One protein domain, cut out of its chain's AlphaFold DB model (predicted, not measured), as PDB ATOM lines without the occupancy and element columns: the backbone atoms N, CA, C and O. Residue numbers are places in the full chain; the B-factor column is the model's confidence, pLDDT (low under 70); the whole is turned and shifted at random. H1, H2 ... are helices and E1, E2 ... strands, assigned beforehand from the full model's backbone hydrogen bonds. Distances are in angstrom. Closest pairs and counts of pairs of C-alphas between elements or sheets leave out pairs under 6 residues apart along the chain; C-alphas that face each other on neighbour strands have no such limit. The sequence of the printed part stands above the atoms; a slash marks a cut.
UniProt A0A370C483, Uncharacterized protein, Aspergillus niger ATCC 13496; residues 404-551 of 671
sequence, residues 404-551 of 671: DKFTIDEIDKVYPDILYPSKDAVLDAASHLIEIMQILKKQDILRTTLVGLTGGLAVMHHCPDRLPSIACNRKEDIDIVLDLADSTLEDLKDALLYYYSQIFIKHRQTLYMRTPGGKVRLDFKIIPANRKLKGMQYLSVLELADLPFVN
ATOM      1  N   ASP A 404     113.161  51.034  -2.208       80.94
ATOM      2  CA  ASP A 404     113.001  51.369  -3.636       80.94
ATOM      3  C   ASP A 404     114.289  51.860  -4.321       80.94
ATOM      4  O   ASP A 404     114.401  51.806  -5.544       80.94
ATOM      5  N   LYS A 405     115.261  52.328  -3.529       79.69
ATOM      6  CA  LYS A 405     116.582  52.778  -3.990       79.69
ATOM      7  C   LYS A 405     117.609  51.650  -4.148       79.69
ATOM      8  O   LYS A 405     118.643  51.895  -4.756       79.69
ATOM      9  N   PHE A 406     117.341  50.469  -3.600       73.19
ATOM     10  CA  PHE A 406     118.234  49.312  -3.646       73.19
ATOM     11  C   PHE A 406     117.923  48.434  -4.863       73.19
ATOM     12  O   PHE A 406     116.796  48.425  -5.376       73.19
ATOM     13  N   THR A 407     118.909  47.686  -5.344       80.44
ATOM     14  CA  THR A 407     118.684  46.614  -6.321       80.44
ATOM     15  C   THR A 407     118.004  45.421  -5.648       80.44
ATOM     16  O   THR A 407     117.997  45.298  -4.423       80.44
ATOM     17  N   ILE A 408     117.397  44.532  -6.443       75.75
ATOM     18  CA  ILE A 408     116.815  43.308  -5.876       75.75
ATOM     19  C   ILE A 408     117.900  42.432  -5.238       75.75
ATOM     20  O   ILE A 408     117.677  41.904  -4.160       75.75
ATOM     21  N   ASP A 409     119.105  42.384  -5.814       76.75
ATOM     22  CA  ASP A 409     120.233  41.620  -5.267       76.75
ATOM     23  C   ASP A 409     120.696  42.159  -3.906       76.75
ATOM     24  O   ASP A 409     121.052  41.396  -3.012       76.75
ATOM     25  N   GLU A 410     120.680  43.481  -3.717       76.75
ATOM     26  CA  GLU A 410     120.992  44.105  -2.426       76.75
ATOM     27  C   GLU A 410     119.952  43.755  -1.359       76.75
ATOM     28  O   GLU A 410     120.305  43.535  -0.200       76.75
ATOM     29  N   ILE A 411     118.679  43.658  -1.742       77.50
ATOM     30  CA  ILE A 411     117.616  43.215  -0.837       77.50
ATOM     31  C   ILE A 411     117.738  41.724  -0.559       77.50
ATOM     32  O   ILE A 411     117.632  41.333   0.599       77.50
ATOM     33  N   ASP A 412     117.996  40.905  -1.576       78.81
ATOM     34  CA  ASP A 412     118.155  39.454  -1.460       78.81
ATOM     35  C   ASP A 412     119.356  39.087  -0.570       78.81
ATOM     36  O   ASP A 412     119.291  38.097   0.156       78.81
ATOM     37  N   LYS A 413     120.411  39.914  -0.530       79.06
ATOM     38  CA  LYS A 413     121.531  39.761   0.419       79.06
ATOM     39  C   LYS A 413     121.117  39.933   1.882       79.06
ATOM     40  O   LYS A 413     121.650  39.248   2.747       79.06
ATOM     41  N   VAL A 414     120.209  40.867   2.170       77.31
ATOM     42  CA  VAL A 414     119.772  41.178   3.547       77.31
ATOM     43  C   VAL A 414     118.587  40.305   3.966       77.31
ATOM     44  O   VAL A 414     118.478  39.887   5.116       77.31
ATOM     45  N   TYR A 415     117.697  40.031   3.022       78.31
ATOM     46  CA  TYR A 415     116.467  39.278   3.190       78.31
ATOM     47  C   TYR A 415     116.384  38.245   2.062       78.31
ATOM     48  O   TYR A 415     115.705  38.494   1.063       78.31
ATOM     49  N   PRO A 416     117.074  37.100   2.173       81.75
ATOM     50  CA  PRO A 416     117.035  36.079   1.133       81.75
ATOM     51  C   PRO A 416     115.613  35.550   0.967       81.75
ATOM     52  O   PRO A 416     114.845  35.497   1.929       81.75
ATOM     53  N   ASP A 417     115.231  35.183  -0.255       77.62
ATOM     54  CA  ASP A 417     113.960  34.487  -0.451       77.62
ATOM     55  C   ASP A 417     113.962  33.140   0.253       77.62
ATOM     56  O   ASP A 417     115.008  32.513   0.428       77.62
ATOM     57  N   ILE A 418     112.772  32.687   0.629       76.12
ATOM     58  CA  ILE A 418     112.612  31.323   1.103       76.12
ATOM     59  C   ILE A 418     112.954  30.363  -0.045       76.12
ATOM     60  O   ILE A 418     112.280  30.314  -1.076       76.12
ATOM     61  N   LEU A 419     114.060  29.635   0.105       67.31
ATOM     62  CA  LEU A 419     114.514  28.659  -0.880       67.31
ATOM     63  C   LEU A 419     113.851  27.318  -0.582       67.31
ATOM     64  O   LEU A 419     113.991  26.799   0.520       67.31
ATOM     65  N   TYR A 420     113.162  26.754  -1.575       70.25
ATOM     66  CA  TYR A 420     112.512  25.443  -1.469       70.25
ATOM     67  C   TYR A 420     111.534  25.342  -0.284       70.25
ATOM     68  O   TYR A 420     111.643  24.412   0.517       70.25
ATOM     69  N   PRO A 421     110.594  26.297  -0.124       75.88
ATOM     70  CA  PRO A 421     109.675  26.250   1.003       75.88
ATOM     71  C   PRO A 421     108.874  24.950   0.970       75.88
ATOM     72  O   PRO A 421     108.420  24.536  -0.096       75.88
ATOM     73  N   SER A 422     108.642  24.330   2.129       82.75
ATOM     74  CA  SER A 422     107.607  23.302   2.222       82.75
ATOM     75  C   SER A 422     106.241  23.929   1.926       82.75
ATOM     76  O   SER A 422     106.036  25.131   2.118       82.75
ATOM     77  N   LYS A 423     105.275  23.116   1.485       85.31
ATOM     78  CA  LYS A 423     103.884  23.568   1.323       85.31
ATOM     79  C   LYS A 423     103.372  24.229   2.608       85.31
ATOM     80  O   LYS A 423     102.746  25.282   2.534       85.31
ATOM     81  N   ASP A 424     103.692  23.644   3.759       87.19
ATOM     82  CA  ASP A 424     103.277  24.149   5.068       87.19
ATOM     83  C   ASP A 424     103.903  25.511   5.378       87.19
ATOM     84  O   ASP A 424     103.194  26.406   5.818       87.19
ATOM     85  N   ALA A 425     105.171  25.745   5.027       86.25
ATOM     86  CA  ALA A 425     105.801  27.052   5.213       86.25
ATOM     87  C   ALA A 425     105.103  28.164   4.405       86.25
ATOM     88  O   ALA A 425     104.948  29.287   4.893       86.25
ATOM     89  N   VAL A 426     104.657  27.864   3.178       89.75
ATOM     90  CA  VAL A 426     103.894  28.824   2.361       89.75
ATOM     91  C   VAL A 426     102.469  28.998   2.903       89.75
ATOM     92  O   VAL A 426     101.956  30.117   2.920       89.75
ATOM     93  N   LEU A 427     101.837  27.921   3.385       91.19
ATOM     94  CA  LEU A 427     100.519  27.972   4.029       91.19
ATOM     95  C   LEU A 427     100.538  28.794   5.321       91.19
ATOM     96  O   LEU A 427      99.652  29.623   5.512       91.19
ATOM     97  N   ASP A 428     101.549  28.617   6.167       90.69
ATOM     98  CA  ASP A 428     101.724  29.362   7.412       90.69
ATOM     99  C   ASP A 428     101.923  30.851   7.132       90.69
ATOM    100  O   ASP A 428     101.294  31.702   7.761       90.69
ATOM    101  N   ALA A 429     102.743  31.186   6.131       92.75
ATOM    102  CA  ALA A 429     102.923  32.566   5.703       92.75
ATOM    103  C   ALA A 429     101.616  33.172   5.152       92.75
ATOM    104  O   ALA A 429     101.275  34.307   5.491       92.75
ATOM    105  N   ALA A 430     100.843  32.415   4.367       95.88
ATOM    106  CA  ALA A 430      99.536  32.853   3.871       95.88
ATOM    107  C   ALA A 430      98.507  33.032   5.002       95.88
ATOM    108  O   ALA A 430      97.761  34.013   5.005       95.88
ATOM    109  N   SER A 431      98.495  32.121   5.978       95.81
ATOM    110  CA  SER A 431      97.659  32.196   7.179       95.81
ATOM    111  C   SER A 431      97.977  33.450   7.992       95.81
ATOM    112  O   SER A 431      97.084  34.242   8.287       95.81
ATOM    113  N   HIS A 432      99.260  33.701   8.253       94.88
ATOM    114  CA  HIS A 432      99.715  34.855   9.022       94.88
ATOM    115  C   HIS A 432      99.452  36.184   8.287       94.88
ATOM    116  O   HIS A 432      99.041  37.165   8.909       94.88
ATOM    117  N   LEU A 433      99.589  36.230   6.954       96.44
ATOM    118  CA  LEU A 433      99.148  37.384   6.160       96.44
ATOM    119  C   LEU A 433      97.650  37.658   6.353       96.44
ATOM    120  O   LEU A 433      97.260  38.800   6.610       96.44
ATOM    121  N   ILE A 434      96.808  36.625   6.240       96.69
ATOM    122  CA  ILE A 434      95.356  36.763   6.391       96.69
ATOM    123  C   ILE A 434      94.998  37.195   7.815       96.69
ATOM    124  O   ILE A 434      94.183  38.101   7.972       96.69
ATOM    125  N   GLU A 435      95.635  36.631   8.841       96.00
ATOM    126  CA  GLU A 435      95.453  37.036  10.238       96.00
ATOM    127  C   GLU A 435      95.748  38.530  10.437       96.00
ATOM    128  O   GLU A 435      94.926  39.265  10.993       96.00
ATOM    129  N   ILE A 436      96.876  39.018   9.914       96.00
ATOM    130  CA  ILE A 436      97.229  40.441   9.974       96.00
ATOM    131  C   ILE A 436      96.163  41.295   9.278       96.00
ATOM    132  O   ILE A 436      95.718  42.311   9.827       96.00
ATOM    133  N   MET A 437      95.705  40.878   8.096       95.81
ATOM    134  CA  MET A 437      94.634  41.571   7.381       95.81
ATOM    135  C   MET A 437      93.327  41.582   8.191       95.81
ATOM    136  O   MET A 437      92.646  42.609   8.228       95.81
ATOM    137  N   GLN A 438      92.984  40.495   8.890       94.88
ATOM    138  CA  GLN A 438      91.823  40.444   9.785       94.88
ATOM    139  C   GLN A 438      91.953  41.415  10.957       94.88
ATOM    140  O   GLN A 438      90.976  42.081  11.307       94.88
ATOM    141  N   ILE A 439      93.138  41.521  11.563       94.31
ATOM    142  CA  ILE A 439      93.391  42.465  12.658       94.31
ATOM    143  C   ILE A 439      93.185  43.900  12.168       94.31
ATOM    144  O   ILE A 439      92.436  44.658  12.785       94.31
ATOM    145  N   LEU A 440      93.783  44.258  11.030       93.94
ATOM    146  CA  LEU A 440      93.630  45.593  10.450       93.94
ATOM    147  C   LEU A 440      92.181  45.877  10.019       93.94
ATOM    148  O   LEU A 440      91.702  47.000  10.169       93.94
ATOM    149  N   LYS A 441      91.446  44.865   9.544       93.31
ATOM    150  CA  LYS A 441      90.012  44.977   9.242       93.31
ATOM    151  C   LYS A 441      89.182  45.247  10.498       93.31
ATOM    152  O   LYS A 441      88.317  46.117  10.474       93.31
ATOM    153  N   LYS A 442      89.447  44.536  11.600       93.31
ATOM    154  CA  LYS A 442      88.765  44.736  12.897       93.31
ATOM    155  C   LYS A 442      89.024  46.125  13.489       93.31
ATOM    156  O   LYS A 442      88.195  46.624  14.240       93.31
ATOM    157  N   GLN A 443      90.154  46.737  13.147       92.88
ATOM    158  CA  GLN A 443      90.522  48.100  13.540       92.88
ATOM    159  C   GLN A 443      89.967  49.184  12.596       92.88
ATOM    160  O   GLN A 443      90.300  50.352  12.768       92.88
ATOM    161  N   ASP A 444      89.151  48.811  11.602       91.81
ATOM    162  CA  ASP A 444      88.640  49.692  10.538       91.81
ATOM    163  C   ASP A 444      89.736  50.383   9.696       91.81
ATOM    164  O   ASP A 444      89.496  51.397   9.046       91.81
ATOM    165  N   ILE A 445      90.950  49.819   9.674       92.06
ATOM    166  CA  ILE A 445      92.075  50.318   8.866       92.06
ATOM    167  C   ILE A 445      91.972  49.801   7.429       92.06
ATOM    168  O   ILE A 445      92.218  50.545   6.484       92.06
ATOM    169  N   LEU A 446      91.610  48.525   7.249       90.81
ATOM    170  CA  LEU A 446      91.429  47.927   5.924       90.81
ATOM    171  C   LEU A 446      89.959  47.902   5.508       90.81
ATOM    172  O   LEU A 446      89.089  47.411   6.230       90.81
ATOM    173  N   ARG A 447      89.686  48.338   4.275       89.00
ATOM    174  CA  ARG A 447      88.349  48.247   3.668       89.00
ATOM    175  C   ARG A 447      88.089  46.903   2.988       89.00
ATOM    176  O   ARG A 447      86.923  46.537   2.875       89.00
ATOM    177  N   THR A 448      89.131  46.115   2.699       86.00
ATOM    178  CA  THR A 448      89.051  44.769   2.102       86.00
ATOM    179  C   THR A 448      87.919  43.930   2.698       86.00
ATOM    180  O   THR A 448      87.766  43.838   3.923       86.00
ATOM    181  N   THR A 449      87.093  43.350   1.832       87.25
ATOM    182  CA  THR A 449      85.866  42.628   2.206       87.25
ATOM    183  C   THR A 449      86.030  41.127   2.013       87.25
ATOM    184  O   THR A 449      85.816  40.366   2.957       87.25
ATOM    185  N   LEU A 450      86.422  40.701   0.812       92.94
ATOM    186  CA  LEU A 450      86.582  39.304   0.421       92.94
ATOM    187  C   LEU A 450      88.042  38.994   0.114       92.94
ATOM    188  O   LEU A 450      88.736  39.782  -0.528       92.94
ATOM    189  N   VAL A 451      88.463  37.803   0.524       95.44
ATOM    190  CA  VAL A 451      89.801  37.272   0.271       95.44
ATOM    191  C   VAL A 451      89.713  35.850  -0.272       95.44
ATOM    192  O   VAL A 451      88.798  35.096   0.078       95.44
ATOM    193  N   GLY A 452      90.653  35.477  -1.137       96.44
ATOM    194  CA  GLY A 452      90.823  34.096  -1.571       96.44
ATOM    195  C   GLY A 452      92.241  33.782  -2.034       96.44
ATOM    196  O   GLY A 452      92.802  34.525  -2.831       96.44
ATOM    197  N   LEU A 453      92.811  32.672  -1.574       97.00
ATOM    198  CA  LEU A 453      94.117  32.184  -2.017       97.00
ATOM    199  C   LEU A 453      94.002  31.547  -3.407       97.00
ATOM    200  O   LEU A 453      93.088  30.758  -3.668       97.00
ATOM    201  N   THR A 454      94.924  31.892  -4.305       94.94
ATOM    202  CA  THR A 454      94.979  31.380  -5.684       94.94
ATOM    203  C   THR A 454      96.400  30.914  -6.029       94.94
ATOM    204  O   THR A 454      97.181  30.585  -5.136       94.94
ATOM    205  N   GLY A 455      96.730  30.798  -7.315       91.44
ATOM    206  CA  GLY A 455      98.112  30.588  -7.741       91.44
ATOM    207  C   GLY A 455      98.670  29.200  -7.459       91.44
ATOM    208  O   GLY A 455      97.922  28.224  -7.399       91.44
ATOM    209  N   GLY A 456      99.997  29.100  -7.339       90.44
ATOM    210  CA  GLY A 456     100.697  27.841  -7.043       90.44
ATOM    211  C   GLY A 456     100.241  27.199  -5.731       90.44
ATOM    212  O   GLY A 456      99.922  26.009  -5.709       90.44
ATOM    213  N   LEU A 457     100.092  28.000  -4.672       92.56
ATOM    214  CA  LEU A 457      99.640  27.536  -3.358       92.56
ATOM    215  C   LEU A 457      98.249  26.889  -3.396       92.56
ATOM    216  O   LEU A 457      98.043  25.820  -2.820       92.56
ATOM    217  N   ALA A 458      97.301  27.487  -4.120       94.69
ATOM    218  CA  ALA A 458      95.978  26.892  -4.282       94.69
ATOM    219  C   ALA A 458      96.014  25.593  -5.105       94.69
ATOM    220  O   ALA A 458      95.235  24.679  -4.832       94.69
ATOM    221  N   VAL A 459      96.933  25.465  -6.074       92.88
ATOM    222  CA  VAL A 459      97.131  24.194  -6.794       92.88
ATOM    223  C   VAL A 459      97.656  23.135  -5.832       92.88
ATOM    224  O   VAL A 459      97.085  22.055  -5.789       92.88
ATOM    225  N   MET A 460      98.662  23.450  -5.008       91.69
ATOM    226  CA  MET A 460      99.183  22.530  -3.983       91.69
ATOM    227  C   MET A 460      98.106  22.087  -2.987       91.69
ATOM    228  O   MET A 460      98.135  20.960  -2.491       91.69
ATOM    229  N   HIS A 461      97.156  22.966  -2.657       92.38
ATOM    230  CA  HIS A 461      96.022  22.618  -1.805       92.38
ATOM    231  C   HIS A 461      95.104  21.579  -2.471       92.38
ATOM    232  O   HIS A 461      94.789  20.564  -1.852       92.38
ATOM    233  N   HIS A 462      94.709  21.800  -3.730       92.50
ATOM    234  CA  HIS A 462      93.780  20.914  -4.447       92.50
ATOM    235  C   HIS A 462      94.432  19.640  -5.007       92.50
ATOM    236  O   HIS A 462      93.743  18.630  -5.142       92.50
ATOM    237  N   CYS A 463      95.726  19.697  -5.327       89.00
ATOM    238  CA  CYS A 463      96.561  18.632  -5.883       89.00
ATOM    239  C   CYS A 463      97.731  18.363  -4.916       89.00
ATOM    240  O   CYS A 463      98.786  18.990  -5.053       89.00
ATOM    241  N   PRO A 464      97.569  17.479  -3.912       79.88
ATOM    242  CA  PRO A 464      98.597  17.234  -2.893       79.88
ATOM    243  C   PRO A 464      99.932  16.705  -3.439       79.88
ATOM    244  O   PRO A 464     100.949  16.821  -2.765       79.88
ATOM    245  N   ASP A 465      99.929  16.137  -4.645       77.75
ATOM    246  CA  ASP A 465     101.095  15.653  -5.391       77.75
ATOM    247  C   ASP A 465     101.898  16.776  -6.073       77.75
ATOM    248  O   ASP A 465     103.042  16.571  -6.484       77.75
ATOM    249  N   ARG A 466     101.334  17.986  -6.195       82.56
ATOM    250  CA  ARG A 466     102.067  19.153  -6.694       82.56
ATOM    251  C   ARG A 466     102.976  19.669  -5.578       82.56
ATOM    252  O   ARG A 466     102.518  20.338  -4.657       82.56
ATOM    253  N   LEU A 467     104.271  19.392  -5.694       78.75
ATOM    254  CA  LEU A 467     105.296  19.908  -4.783       78.75
ATOM    255  C   LEU A 467     105.634  21.380  -5.074       78.75
ATOM    256  O   LEU A 467     105.472  21.809  -6.220       78.75
ATOM    257  N   PRO A 468     106.104  22.153  -4.074       77.94
ATOM    258  CA  PRO A 468     106.720  23.471  -4.253       77.94
ATOM    259  C   PRO A 468     107.766  23.483  -5.377       77.94
ATOM    260  O   PRO A 468     108.460  22.491  -5.604       77.94
ATOM    261  N   SER A 469     107.875  24.592  -6.103       67.62
ATOM    262  CA  SER A 469     108.849  24.735  -7.178       67.62
ATOM    263  C   SER A 469     110.264  24.674  -6.616       67.62
ATOM    264  O   SER A 469     110.601  25.359  -5.652       67.62
ATOM    265  N   ILE A 470     111.093  23.856  -7.261       49.97
ATOM    266  CA  ILE A 470     112.522  23.722  -6.965       49.97
ATOM    267  C   ILE A 470     113.407  24.382  -8.034       49.97
ATOM    268  O   ILE A 470     114.626  24.205  -8.050       49.97
ATOM    269  N   ALA A 471     112.823  25.135  -8.968       47.97
ATOM    270  CA  ALA A 471     113.617  25.837  -9.965       47.97
ATOM    271  C   ALA A 471     114.257  27.082  -9.329       47.97
ATOM    272  O   ALA A 471     113.588  27.878  -8.684       47.97
ATOM    273  N   CYS A 472     115.568  27.266  -9.506       38.38
ATOM    274  CA  CYS A 472     116.332  28.348  -8.866       38.38
ATOM    275  C   CYS A 472     115.884  29.765  -9.269       38.38
ATOM    276  O   CYS A 472     116.102  30.713  -8.519       38.38
ATOM    277  N   ASN A 473     115.250  29.907 -10.431       49.81
ATOM    278  CA  ASN A 473     114.645  31.145 -10.918       49.81
ATOM    279  C   ASN A 473     113.155  31.276 -10.558       49.81
ATOM    280  O   ASN A 473     112.563  32.316 -10.837       49.81
ATOM    281  N   ARG A 474     112.551  30.261  -9.929       57.78
ATOM    282  CA  ARG A 474     111.138  30.259  -9.540       57.78
ATOM    283  C   ARG A 474     110.997  30.160  -8.041       57.78
ATOM    284  O   ARG A 474     111.225  29.126  -7.423       57.78
ATOM    285  N   LYS A 475     110.583  31.279  -7.475       74.88
ATOM    286  CA  LYS A 475     110.315  31.438  -6.054       74.88
ATOM    287  C   LYS A 475     108.810  31.252  -5.871       74.88
ATOM    288  O   LYS A 475     108.039  31.864  -6.607       74.88
ATOM    289  N   GLU A 476     108.398  30.374  -4.957       84.56
ATOM    290  CA  GLU A 476     106.981  30.282  -4.590       84.56
ATOM    291  C   GLU A 476     106.536  31.614  -3.982       84.56
ATOM    292  O   GLU A 476     107.267  32.250  -3.217       84.56
ATOM    293  N   ASP A 477     105.337  32.035  -4.344       90.88
ATOM    294  CA  ASP A 477     104.710  33.269  -3.913       90.88
ATOM    295  C   ASP A 477     103.335  32.992  -3.301       90.88
ATOM    296  O   ASP A 477     102.760  31.903  -3.400       90.88
ATOM    297  N   ILE A 478     102.815  33.997  -2.602       94.38
ATOM    298  CA  ILE A 478     101.457  33.974  -2.074       94.38
ATOM    299  C   ILE A 478     100.605  34.832  -2.994       94.38
ATOM    300  O   ILE A 478     100.568  36.058  -2.888       94.38
ATOM    301  N   ASP A 479      99.910  34.154  -3.895       94.75
ATOM    302  CA  ASP A 479      98.881  34.740  -4.733       94.75
ATOM    303  C   ASP A 479      97.559  34.865  -3.959       94.75
ATOM    304  O   ASP A 479      96.951  33.864  -3.553       94.75
ATOM    305  N   ILE A 480      97.043  36.085  -3.829       94.88
ATOM    306  CA  ILE A 480      95.759  36.355  -3.180       94.88
ATOM    307  C   ILE A 480      94.856  37.206  -4.072       94.88
ATOM    308  O   ILE A 480      95.264  38.211  -4.649       94.88
ATOM    309  N   VAL A 481      93.597  36.798  -4.184       94.00
ATOM    310  CA  VAL A 481      92.536  37.541  -4.862       94.00
ATOM    311  C   VAL A 481      91.725  38.311  -3.829       94.00
ATOM    312  O   VAL A 481      91.291  37.732  -2.831       94.00
ATOM    313  N   LEU A 482      91.496  39.598  -4.076       94.06
ATOM    314  CA  LEU A 482      90.895  40.526  -3.123       94.06
ATOM    315  C   LEU A 482      89.753  41.335  -3.736       94.06
ATOM    316  O   LEU A 482      89.865  41.824  -4.859       94.06
ATOM    317  N   ASP A 483      88.705  41.556  -2.944       92.38
ATOM    318  CA  ASP A 483      87.789  42.685  -3.121       92.38
ATOM    319  C   ASP A 483      88.212  43.801  -2.156       92.38
ATOM    320  O   ASP A 483      88.150  43.641  -0.931       92.38
ATOM    321  N   LEU A 484      88.697  44.912  -2.712       88.94
ATOM    322  CA  LEU A 484      89.182  46.063  -1.947       88.94
ATOM    323  C   LEU A 484      88.074  47.063  -1.587       88.94
ATOM    324  O   LEU A 484      88.363  48.047  -0.906       88.94
ATOM    325  N   ALA A 485      86.824  46.806  -1.988       87.88
ATOM    326  CA  ALA A 485      85.716  47.750  -1.887       87.88
ATOM    327  C   ALA A 485      86.068  49.110  -2.524       87.88
ATOM    328  O   ALA A 485      86.255  49.190  -3.736       87.88
ATOM    329  N   ASP A 486      86.145  50.168  -1.723       84.56
ATOM    330  CA  ASP A 486      86.461  51.543  -2.118       84.56
ATOM    331  C   ASP A 486      87.945  51.920  -1.931       84.56
ATOM    332  O   ASP A 486      88.328  53.056  -2.201       84.56
ATOM    333  N   SER A 487      88.788  50.977  -1.495       87.06
ATOM    334  CA  SER A 487      90.221  51.189  -1.263       87.06
ATOM    335  C   SER A 487      91.085  50.746  -2.448       87.06
ATOM    336  O   SER A 487      90.673  49.950  -3.296       87.06
ATOM    337  N   THR A 488      92.311  51.263  -2.516       90.81
ATOM    338  CA  THR A 488      93.299  50.899  -3.534       90.81
ATOM    339  C   THR A 488      94.249  49.803  -3.046       90.81
ATOM    340  O   THR A 488      94.403  49.547  -1.851       90.81
ATOM    341  N   LEU A 489      94.932  49.139  -3.984       91.44
ATOM    342  CA  LEU A 489      95.965  48.159  -3.631       91.44
ATOM    343  C   LEU A 489      97.140  48.805  -2.888       91.44
ATOM    344  O   LEU A 489      97.772  48.161  -2.051       91.44
ATOM    345  N   GLU A 490      97.434  50.065  -3.194       90.56
ATOM    346  CA  GLU A 490      98.509  50.790  -2.533       90.56
ATOM    347  C   GLU A 490      98.152  51.105  -1.077       90.56
ATOM    348  O   GLU A 490      98.998  50.907  -0.210       90.56
ATOM    349  N   ASP A 491      96.894  51.447  -0.782       90.88
ATOM    350  CA  ASP A 491      96.423  51.629   0.601       90.88
ATOM    351  C   ASP A 491      96.601  50.352   1.430       90.88
ATOM    352  O   ASP A 491      97.050  50.406   2.576       90.88
ATOM    353  N   LEU A 492      96.297  49.182   0.851       92.75
ATOM    354  CA  LEU A 492      96.523  47.892   1.507       92.75
ATOM    355  C   LEU A 492      98.012  47.668   1.795       92.75
ATOM    356  O   LEU A 492      98.378  47.335   2.925       92.75
ATOM    357  N   LYS A 493      98.875  47.840   0.787       93.50
ATOM    358  CA  LYS A 493     100.327  47.658   0.945       93.50
ATOM    359  C   LYS A 493     100.891  48.622   1.986       93.50
ATOM    360  O   LYS A 493     101.693  48.214   2.826       93.50
ATOM    361  N   ASP A 494     100.449  49.872   1.963       90.69
ATOM    362  CA  ASP A 494     100.891  50.907   2.888       90.69
ATOM    363  C   ASP A 494     100.389  50.661   4.309       90.69
ATOM    364  O   ASP A 494     101.162  50.839   5.248       90.69
ATOM    365  N   ALA A 495      99.168  50.157   4.491       92.12
ATOM    366  CA  ALA A 495      98.681  49.729   5.799       92.12
ATOM    367  C   ALA A 495      99.512  48.563   6.363       92.12
ATOM    368  O   ALA A 495      99.946  48.621   7.517       92.12
ATOM    369  N   LEU A 496      99.794  47.533   5.558       94.06
ATOM    370  CA  LEU A 496     100.631  46.400   5.976       94.06
ATOM    371  C   LEU A 496     102.035  46.867   6.386       94.06
ATOM    372  O   LEU A 496     102.515  46.523   7.466       94.06
ATOM    373  N   LEU A 497     102.669  47.717   5.576       92.06
ATOM    374  CA  LEU A 497     103.992  48.270   5.879       92.06
ATOM    375  C   LEU A 497     103.984  49.191   7.094       92.06
ATOM    376  O   LEU A 497     104.922  49.156   7.882       92.06
ATOM    377  N   TYR A 498     102.964  50.033   7.244       87.69
ATOM    378  CA  TYR A 498     102.922  51.030   8.309       87.69
ATOM    379  C   TYR A 498     102.704  50.390   9.682       87.69
ATOM    380  O   TYR A 498     103.374  50.762  10.645       87.69
ATOM    381  N   TYR A 499     101.786  49.425   9.776       89.69
ATOM    382  CA  TYR A 499     101.425  48.797  11.050       89.69
ATOM    383  C   TYR A 499     102.278  47.566  11.387       89.69
ATOM    384  O   TYR A 499     102.423  47.233  12.562       89.69
ATOM    385  N   TYR A 500     102.874  46.918  10.383       91.25
ATOM    386  CA  TYR A 500     103.650  45.686  10.544       91.25
ATOM    387  C   TYR A 500     104.986  45.749   9.787       91.25
ATOM    388  O   TYR A 500     105.416  44.773   9.169       91.25
ATOM    389  N   SER A 501     105.685  46.890   9.862       84.50
ATOM    390  CA  SER A 501     106.969  47.113   9.173       84.50
ATOM    391  C   SER A 501     108.031  46.063   9.498       84.50
ATOM    392  O   SER A 501     108.900  45.795   8.688       84.50
ATOM    393  N   GLN A 502     107.984  45.446  10.678       83.44
ATOM    394  CA  GLN A 502     108.914  44.387  11.067       83.44
ATOM    395  C   GLN A 502     108.700  43.077  10.292       83.44
ATOM    396  O   GLN A 502     109.610  42.253  10.261       83.44
ATOM    397  N   ILE A 503     107.532  42.892   9.671       90.38
ATOM    398  CA  ILE A 503     107.144  41.693   8.918       90.38
ATOM    399  C   ILE A 503     107.186  41.965   7.415       90.38
ATOM    400  O   ILE A 503     107.640  41.111   6.660       90.38
ATOM    401  N   PHE A 504     106.748  43.142   6.969       94.00
ATOM    402  CA  PHE A 504     106.643  43.445   5.543       94.00
ATOM    403  C   PHE A 504     107.786  44.310   5.031       94.00
ATOM    404  O   PHE A 504     108.213  45.269   5.671       94.00
ATOM    405  N   ILE A 505     108.234  43.982   3.823       91.94
ATOM    406  CA  ILE A 505     109.273  44.698   3.092       91.94
ATOM    407  C   ILE A 505     108.693  45.107   1.747       91.94
ATOM    408  O   ILE A 505     108.075  44.289   1.064       91.94
ATOM    409  N   LYS A 506     108.914  46.355   1.332       90.94
ATOM    410  CA  LYS A 506     108.546  46.812  -0.010       90.94
ATOM    411  C   LYS A 506     109.780  47.123  -0.832       90.94
ATOM    412  O   LYS A 506     110.663  47.862  -0.387       90.94
ATOM    413  N   HIS A 507     109.792  46.589  -2.047       87.56
ATOM    414  CA  HIS A 507     110.739  46.952  -3.089       87.56
ATOM    415  C   HIS A 507     109.986  47.313  -4.355       87.56
ATOM    416  O   HIS A 507     109.329  46.465  -4.964       87.56
ATOM    417  N   ARG A 508     110.086  48.577  -4.762       86.38
ATOM    418  CA  ARG A 508     109.347  49.119  -5.900       86.38
ATOM    419  C   ARG A 508     107.850  48.842  -5.707       86.38
ATOM    420  O   ARG A 508     107.247  49.290  -4.737       86.38
ATOM    421  N   GLN A 509     107.247  48.091  -6.622       84.94
ATOM    422  CA  GLN A 509     105.828  47.738  -6.582       84.94
ATOM    423  C   GLN A 509     105.555  46.407  -5.872       84.94
ATOM    424  O   GLN A 509     104.392  46.069  -5.639       84.94
ATOM    425  N   THR A 510     106.592  45.660  -5.502       88.75
ATOM    426  CA  THR A 510     106.465  44.319  -4.935       88.75
ATOM    427  C   THR A 510     106.496  44.376  -3.414       88.75
ATOM    428  O   THR A 510     107.351  45.037  -2.816       88.75
ATOM    429  N   LEU A 511     105.551  43.677  -2.786       94.06
ATOM    430  CA  LEU A 511     105.517  43.492  -1.341       94.06
ATOM    431  C   LEU A 511     106.020  42.087  -1.012       94.06
ATOM    432  O   LEU A 511     105.638  41.113  -1.658       94.06
ATOM    433  N   TYR A 512     106.858  41.994   0.008       94.12
ATOM    434  CA  TYR A 512     107.375  40.745   0.537       94.12
ATOM    435  C   TYR A 512     106.991  40.618   2.004       94.12
ATOM    436  O   TYR A 512     106.951  41.608   2.740       94.12
ATOM    437  N   MET A 513     106.755  39.388   2.430       94.38
ATOM    438  CA  MET A 513     106.565  39.028   3.826       94.38
ATOM    439  C   MET A 513     107.791  38.274   4.323       94.38
ATOM    440  O   MET A 513     108.240  37.320   3.691       94.38
ATOM    441  N   ARG A 514     108.328  38.695   5.463       90.88
ATOM    442  CA  ARG A 514     109.387  37.981   6.174       90.88
ATOM    443  C   ARG A 514     108.802  36.754   6.859       90.88
ATOM    444  O   ARG A 514     107.771  36.830   7.525       90.88
ATOM    445  N   THR A 515     109.504  35.645   6.729       85.81
ATOM    446  CA  THR A 515     109.243  34.370   7.390       85.81
ATOM    447  C   THR A 515     110.523  33.927   8.113       85.81
ATOM    448  O   THR A 515     111.595  34.489   7.869       85.81
ATOM    449  N   PRO A 516     110.465  32.918   9.000       78.94
ATOM    450  CA  PRO A 516     111.675  32.368   9.613       78.94
ATOM    451  C   PRO A 516     112.693  31.827   8.593       78.94
ATOM    452  O   PRO A 516     113.886  31.820   8.871       78.94
ATOM    453  N   GLY A 517     112.227  31.392   7.415       73.94
ATOM    454  CA  GLY A 517     113.056  30.804   6.359       73.94
ATOM    455  C   GLY A 517     113.514  31.775   5.265       73.94
ATOM    456  O   GLY A 517     114.147  31.330   4.313       73.94
ATOM    457  N   GLY A 518     113.177  33.066   5.352       86.06
ATOM    458  CA  GLY A 518     113.522  34.064   4.335       86.06
ATOM    459  C   GLY A 518     112.397  35.067   4.102       86.06
ATOM    460  O   GLY A 518     111.668  35.431   5.022       86.06
ATOM    461  N   LYS A 519     112.234  35.534   2.867       89.75
ATOM    462  CA  LYS A 519     111.075  36.325   2.441       89.75
ATOM    463  C   LYS A 519     110.267  35.589   1.375       89.75
ATOM    464  O   LYS A 519     110.813  34.826   0.583       89.75
ATOM    465  N   VAL A 520     108.962  35.822   1.363       91.94
ATOM    466  CA  VAL A 520     108.037  35.318   0.343       91.94
ATOM    467  C   VAL A 520     107.374  36.498  -0.352       91.94
ATOM    468  O   VAL A 520     107.019  37.490   0.292       91.94
ATOM    469  N   ARG A 521     107.244  36.420  -1.676       92.62
ATOM    470  CA  ARG A 521     106.579  37.457  -2.469       92.62
ATOM    471  C   ARG A 521     105.067  37.390  -2.260       92.62
ATOM    472  O   ARG A 521     104.503  36.300  -2.192       92.62
ATOM    473  N   LEU A 522     104.424  38.552  -2.176       95.00
ATOM    474  CA  LEU A 522     102.974  38.680  -2.105       95.00
ATOM    475  C   LEU A 522     102.431  39.263  -3.410       95.00
ATOM    476  O   LEU A 522     102.700  40.426  -3.733       95.00
ATOM    477  N   ASP A 523     101.620  38.474  -4.110       92.81
ATOM    478  CA  ASP A 523     100.988  38.858  -5.368       92.81
ATOM    479  C   ASP A 523      99.486  39.059  -5.159       92.81
ATOM    480  O   ASP A 523      98.720  38.134  -4.890       92.81
ATOM    481  N   PHE A 524      99.055  40.313  -5.281       92.94
ATOM    482  CA  PHE A 524      97.671  40.715  -5.061       92.94
ATOM    483  C   PHE A 524      96.934  40.881  -6.390       92.94
ATOM    484  O   PHE A 524      97.357  41.652  -7.251       92.94
ATOM    485  N   LYS A 525      95.788  40.215  -6.526       90.12
ATOM    486  CA  LYS A 525      94.896  40.277  -7.690       90.12
ATOM    487  C   LYS A 525      93.562  40.889  -7.274       90.12
ATOM    488  O   LYS A 525      92.854  40.334  -6.440       90.12
ATOM    489  N   ILE A 526      93.202  42.035  -7.841       89.75
ATOM    490  CA  ILE A 526      91.964  42.740  -7.480       89.75
ATOM    491  C   ILE A 526      90.812  42.205  -8.334       89.75
ATOM    492  O   ILE A 526      90.960  42.052  -9.547       89.75
ATOM    493  N   ILE A 527      89.657  41.949  -7.721       84.25
ATOM    494  CA  ILE A 527      88.410  41.677  -8.443       84.25
ATOM    495  C   ILE A 527      87.367  42.765  -8.173       84.25
ATOM    496  O   ILE A 527      87.354  43.347  -7.091       84.25
ATOM    497  N   PRO A 528      86.461  43.032  -9.130       78.94
ATOM    498  CA  PRO A 528      85.344  43.946  -8.914       78.94
ATOM    499  C   PRO A 528      84.445  43.507  -7.755       78.94
ATOM    500  O   PRO A 528      84.133  42.323  -7.640       78.94
ATOM    501  N   ALA A 529      83.925  44.465  -6.986       71.19
ATOM    502  CA  ALA A 529      83.058  44.210  -5.827       71.19
ATOM    503  C   ALA A 529      81.780  43.406  -6.149       71.19
ATOM    504  O   ALA A 529      81.237  42.694  -5.307       71.19
ATOM    505  N   ASN A 530      81.288  43.470  -7.391       72.81
ATOM    506  CA  ASN A 530      80.129  42.684  -7.834       72.81
ATOM    507  C   ASN A 530      80.480  41.235  -8.223       72.81
ATOM    508  O   ASN A 530      79.607  40.484  -8.671       72.81
ATOM    509  N   ARG A 531      81.745  40.830  -8.080       74.38
ATOM    510  CA  ARG A 531      82.242  39.515  -8.465       74.38
ATOM    511  C   ARG A 531      82.788  38.795  -7.242       74.38
ATOM    512  O   ARG A 531      83.722  39.241  -6.600       74.38
ATOM    513  N   LYS A 532      82.245  37.607  -6.981       84.12
ATOM    514  CA  LYS A 532      82.759  36.683  -5.969       84.12
ATOM    515  C   LYS A 532      83.173  35.389  -6.651       84.12
ATOM    516  O   LYS A 532      82.325  34.687  -7.206       84.12
ATOM    517  N   LEU A 533      84.469  35.079  -6.631       88.56
ATOM    518  CA  LEU A 533      84.927  33.749  -7.023       88.56
ATOM    519  C   LEU A 533      84.488  32.757  -5.946       88.56
ATOM    520  O   LEU A 533      84.516  33.049  -4.748       88.56
ATOM    521  N   LYS A 534      84.050  31.571  -6.360       90.12
ATOM    522  CA  LYS A 534      83.650  30.540  -5.398       90.12
ATOM    523  C   LYS A 534      84.900  30.069  -4.643       90.12
ATOM    524  O   LYS A 534      85.930  29.819  -5.264       90.12
ATOM    525  N   GLY A 535      84.778  29.946  -3.324       91.44
ATOM    526  CA  GLY A 535      85.894  29.672  -2.411       91.44
ATOM    527  C   GLY A 535      86.414  30.919  -1.686       91.44
ATOM    528  O   GLY A 535      86.964  30.798  -0.599       91.44
ATOM    529  N   MET A 536      86.150  32.124  -2.211       93.94
ATOM    530  CA  MET A 536      86.435  33.356  -1.471       93.94
ATOM    531  C   MET A 536      85.515  33.505  -0.262       93.94
ATOM    532  O   MET A 536      84.300  33.264  -0.347       93.94
ATOM    533  N   GLN A 537      86.082  33.996   0.832       94.81
ATOM    534  CA  GLN A 537      85.383  34.206   2.096       94.81
ATOM    535  C   GLN A 537      85.484  35.664   2.545       94.81
ATOM    536  O   GLN A 537      86.373  36.405   2.124       94.81
ATOM    537  N   TYR A 538      84.538  36.086   3.386       94.19
ATOM    538  CA  TYR A 538      84.576  37.410   3.998       94.19
ATOM    539  C   TYR A 538      85.674  37.449   5.053       94.19
ATOM    540  O   TYR A 538      85.680  36.631   5.970       94.19
ATOM    541  N   LEU A 539      86.563  38.435   4.953       94.00
ATOM    542  CA  LEU A 539      87.710  38.572   5.846       94.00
ATOM    543  C   LEU A 539      87.284  38.649   7.324       94.00
ATOM    544  O   LEU A 539      87.965  38.113   8.188       94.00
ATOM    545  N   SER A 540      86.131  39.257   7.621       91.12
ATOM    546  CA  SER A 540      85.623  39.453   8.987       91.12
ATOM    547  C   SER A 540      85.197  38.176   9.719       91.12
ATOM    548  O   SER A 540      85.159  38.192  10.948       91.12
ATOM    549  N   VAL A 541      84.859  37.105   8.999       90.62
ATOM    550  CA  VAL A 541      84.303  35.858   9.570       90.62
ATOM    551  C   VAL A 541      85.105  34.616   9.184       90.62
ATOM    552  O   VAL A 541      84.668  33.502   9.433       90.62
ATOM    553  N   LEU A 542      86.257  34.807   8.544       91.12
ATOM    554  CA  LEU A 542      87.126  33.726   8.104       91.12
ATOM    555  C   LEU A 542      87.795  33.032   9.297       91.12
ATOM    556  O   LEU A 542      88.349  33.696  10.177       91.12
ATOM    557  N   GLU A 543      87.784  31.701   9.291       90.44
ATOM    558  CA  GLU A 543      88.494  30.866  10.260       90.44
ATOM    559  C   GLU A 543      89.874  30.486   9.713       90.44
ATOM    560  O   GLU A 543      89.987  29.913   8.635       90.44
ATOM    561  N   LEU A 544      90.947  30.775  10.458       89.12
ATOM    562  CA  LEU A 544      92.321  30.515   9.996       89.12
ATOM    563  C   LEU A 544      92.647  29.017   9.846       89.12
ATOM    564  O   LEU A 544      93.606  28.666   9.166       89.12
ATOM    565  N   ALA A 545      91.841  28.135  10.449       87.25
ATOM    566  CA  ALA A 545      91.949  26.689  10.267       87.25
ATOM    567  C   ALA A 545      91.463  26.215   8.881       87.25
ATOM    568  O   ALA A 545      91.837  25.122   8.458       87.25
ATOM    569  N   ASP A 546      90.663  27.024   8.176       89.44
ATOM    570  CA  ASP A 546      90.130  26.728   6.842       89.44
ATOM    571  C   ASP A 546      90.363  27.914   5.893       89.44
ATOM    572  O   ASP A 546      89.494  28.758   5.646       89.44
ATOM    573  N   LEU A 547      91.596  28.002   5.387       94.75
ATOM    574  CA  LEU A 547      92.014  29.094   4.511       94.75
ATOM    575  C   LEU A 547      91.181  29.146   3.208       94.75
ATOM    576  O   LEU A 547      90.766  28.120   2.665       94.75
ATOM    577  N   PRO A 548      90.959  30.342   2.636       96.06
ATOM    578  CA  PRO A 548      89.913  30.572   1.647       96.06
ATOM    579  C   PRO A 548      90.412  30.271   0.227       96.06
ATOM    580  O   PRO A 548      90.694  31.182  -0.547       96.06
ATOM    581  N   PHE A 549      90.569  29.007  -0.152       96.31
ATOM    582  CA  PHE A 549      91.072  28.668  -1.490       96.31
ATOM    583  C   PHE A 549      90.031  28.891  -2.592       96.31
ATOM    584  O   PHE A 549      88.899  28.408  -2.516       96.31
ATOM    585  N   VAL A 550      90.431  29.563  -3.676       94.88
ATOM    586  CA  VAL A 550      89.624  29.657  -4.903       94.88
ATOM    587  C   VAL A 550      89.333  28.250  -5.437       94.88
ATOM    588  O   VAL A 550      90.166  27.342  -5.356       94.88
ATOM    589  N   ASN A 551      88.126  28.045  -5.974       93.06
ATOM    590  CA  ASN A 551      87.715  26.737  -6.477       93.06
ATOM    591  C   ASN A 551      88.629  26.230  -7.619       93.06
ATOM    592  O   ASN A 551      89.257  27.000  -8.348       93.06
TER     593      ASN A 551
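What this domain is: This is residues 404 to 551 of the 671 residues of an uncharacterized protein of Aspergillus niger ATCC 13496 (UniProt A0A370C483). A strongly twisted sheet of five strands has the long helix H2 and the shorter H4 packed over one face, while the short helix H3 sits on the opposite face from H4, near E2. Helix H1 lies at the far end of the domain and only grazes the sheet, and the unnamed residues 527 to 551 run past the other end, where residues 537 to 538 pair with edge strand E1. The printed part has 148 residues with four named helices and five named strands, in the order H1 H2 E1 H3 E2 H4 E3 E4 E5, of mixed class. The sheet runs E1, E2, E5, E4, E3 and is mixed, with E2 and E5 parallel and the other neighbours antiparallel. The whole is compact, with a radius of gyration of the C-alphas of 14.9 A and spans of 40 by 39 by 23 A.

Where its parts are: In the sheet, E1 is residues 450 to 453, E2 477 to 483 (19.4 A), E5 518 to 526 (26.1 A), E4 510 to 515 (16.1 A) and E3 504 to 507. H2 is residues 423 to 442, 28.5 A long, from C-alpha 423 at (103.884, 23.568, 1.323). H4 is residues 489 to 499, 15.7 A, H3 455 to 462, and H1 408 to 414, from C-alpha 408 at (116.815, 43.308, -5.876). E5 ends with C-alpha 526 at (91.964, 42.740, -7.480).

How they stand to each other: E2 and E5 are parallel at 30 degrees, with N 480 and O 523 2.9 A apart, within hydrogen-bond range. E1 and E2 are antiparallel, with N 481 and O 452 at 2.8 A. E3, E4 and E5 form a meander, each strand the antiparallel neighbour of the one before, and E3 and E4, like E4 and E5, are a hairpin; N 512 and O 505 are 2.8 A apart, N 513 and O 520 2.9 A. E2, H4 and E3 make a split strand-helix-strand unit, two strands of one sheet that follow each other among the strands, with a helix between them in the chain and E5 and E4 between them in the sheet; its crossover is right-handed. H2 and H4 are on the same face of the sheet, helices on one face making two layers with it. The closest C-alphas of H2 and E2 are those of Ala 430 and Ile 478, 6.3 A apart; those of H4 and E3 are Leu 497 and Phe 504, 5.5 A. H2 and H4 are close but not clearly touching, Met 437 and Leu 496 being closest at 7.8 A between C-alphas, and are about perpendicular at 89 degrees. H3 and H4 are on opposite faces. H3 has a height over the sheet of 5.8 A and is over none of the strands, but only just: 2 of its 8 C-alphas fall on E2. H2 touches H3 with residues 423 to 427 alone, the C-alphas of Lys 423 and Met 460 closest at 7.2 A, only just about perpendicular at 72 degrees. H1 only grazes the sheet with residues 408 to 414, and is apart from H2, H3 and H4. Each O i to N i+4 pair is within hydrogen-bond range in H2, H3 and H4, and 2 of 3 in H1.

The domain as a whole: The C-alphas of Lys 413 and Asn 530 are the two farthest apart, at 42.3 A. The printed part has no cut. The link from H3 to E2, 14 residues, is long. Mean pLDDT of the printed part is 86.8; residue 419 and residues 469 to 474 are under 70.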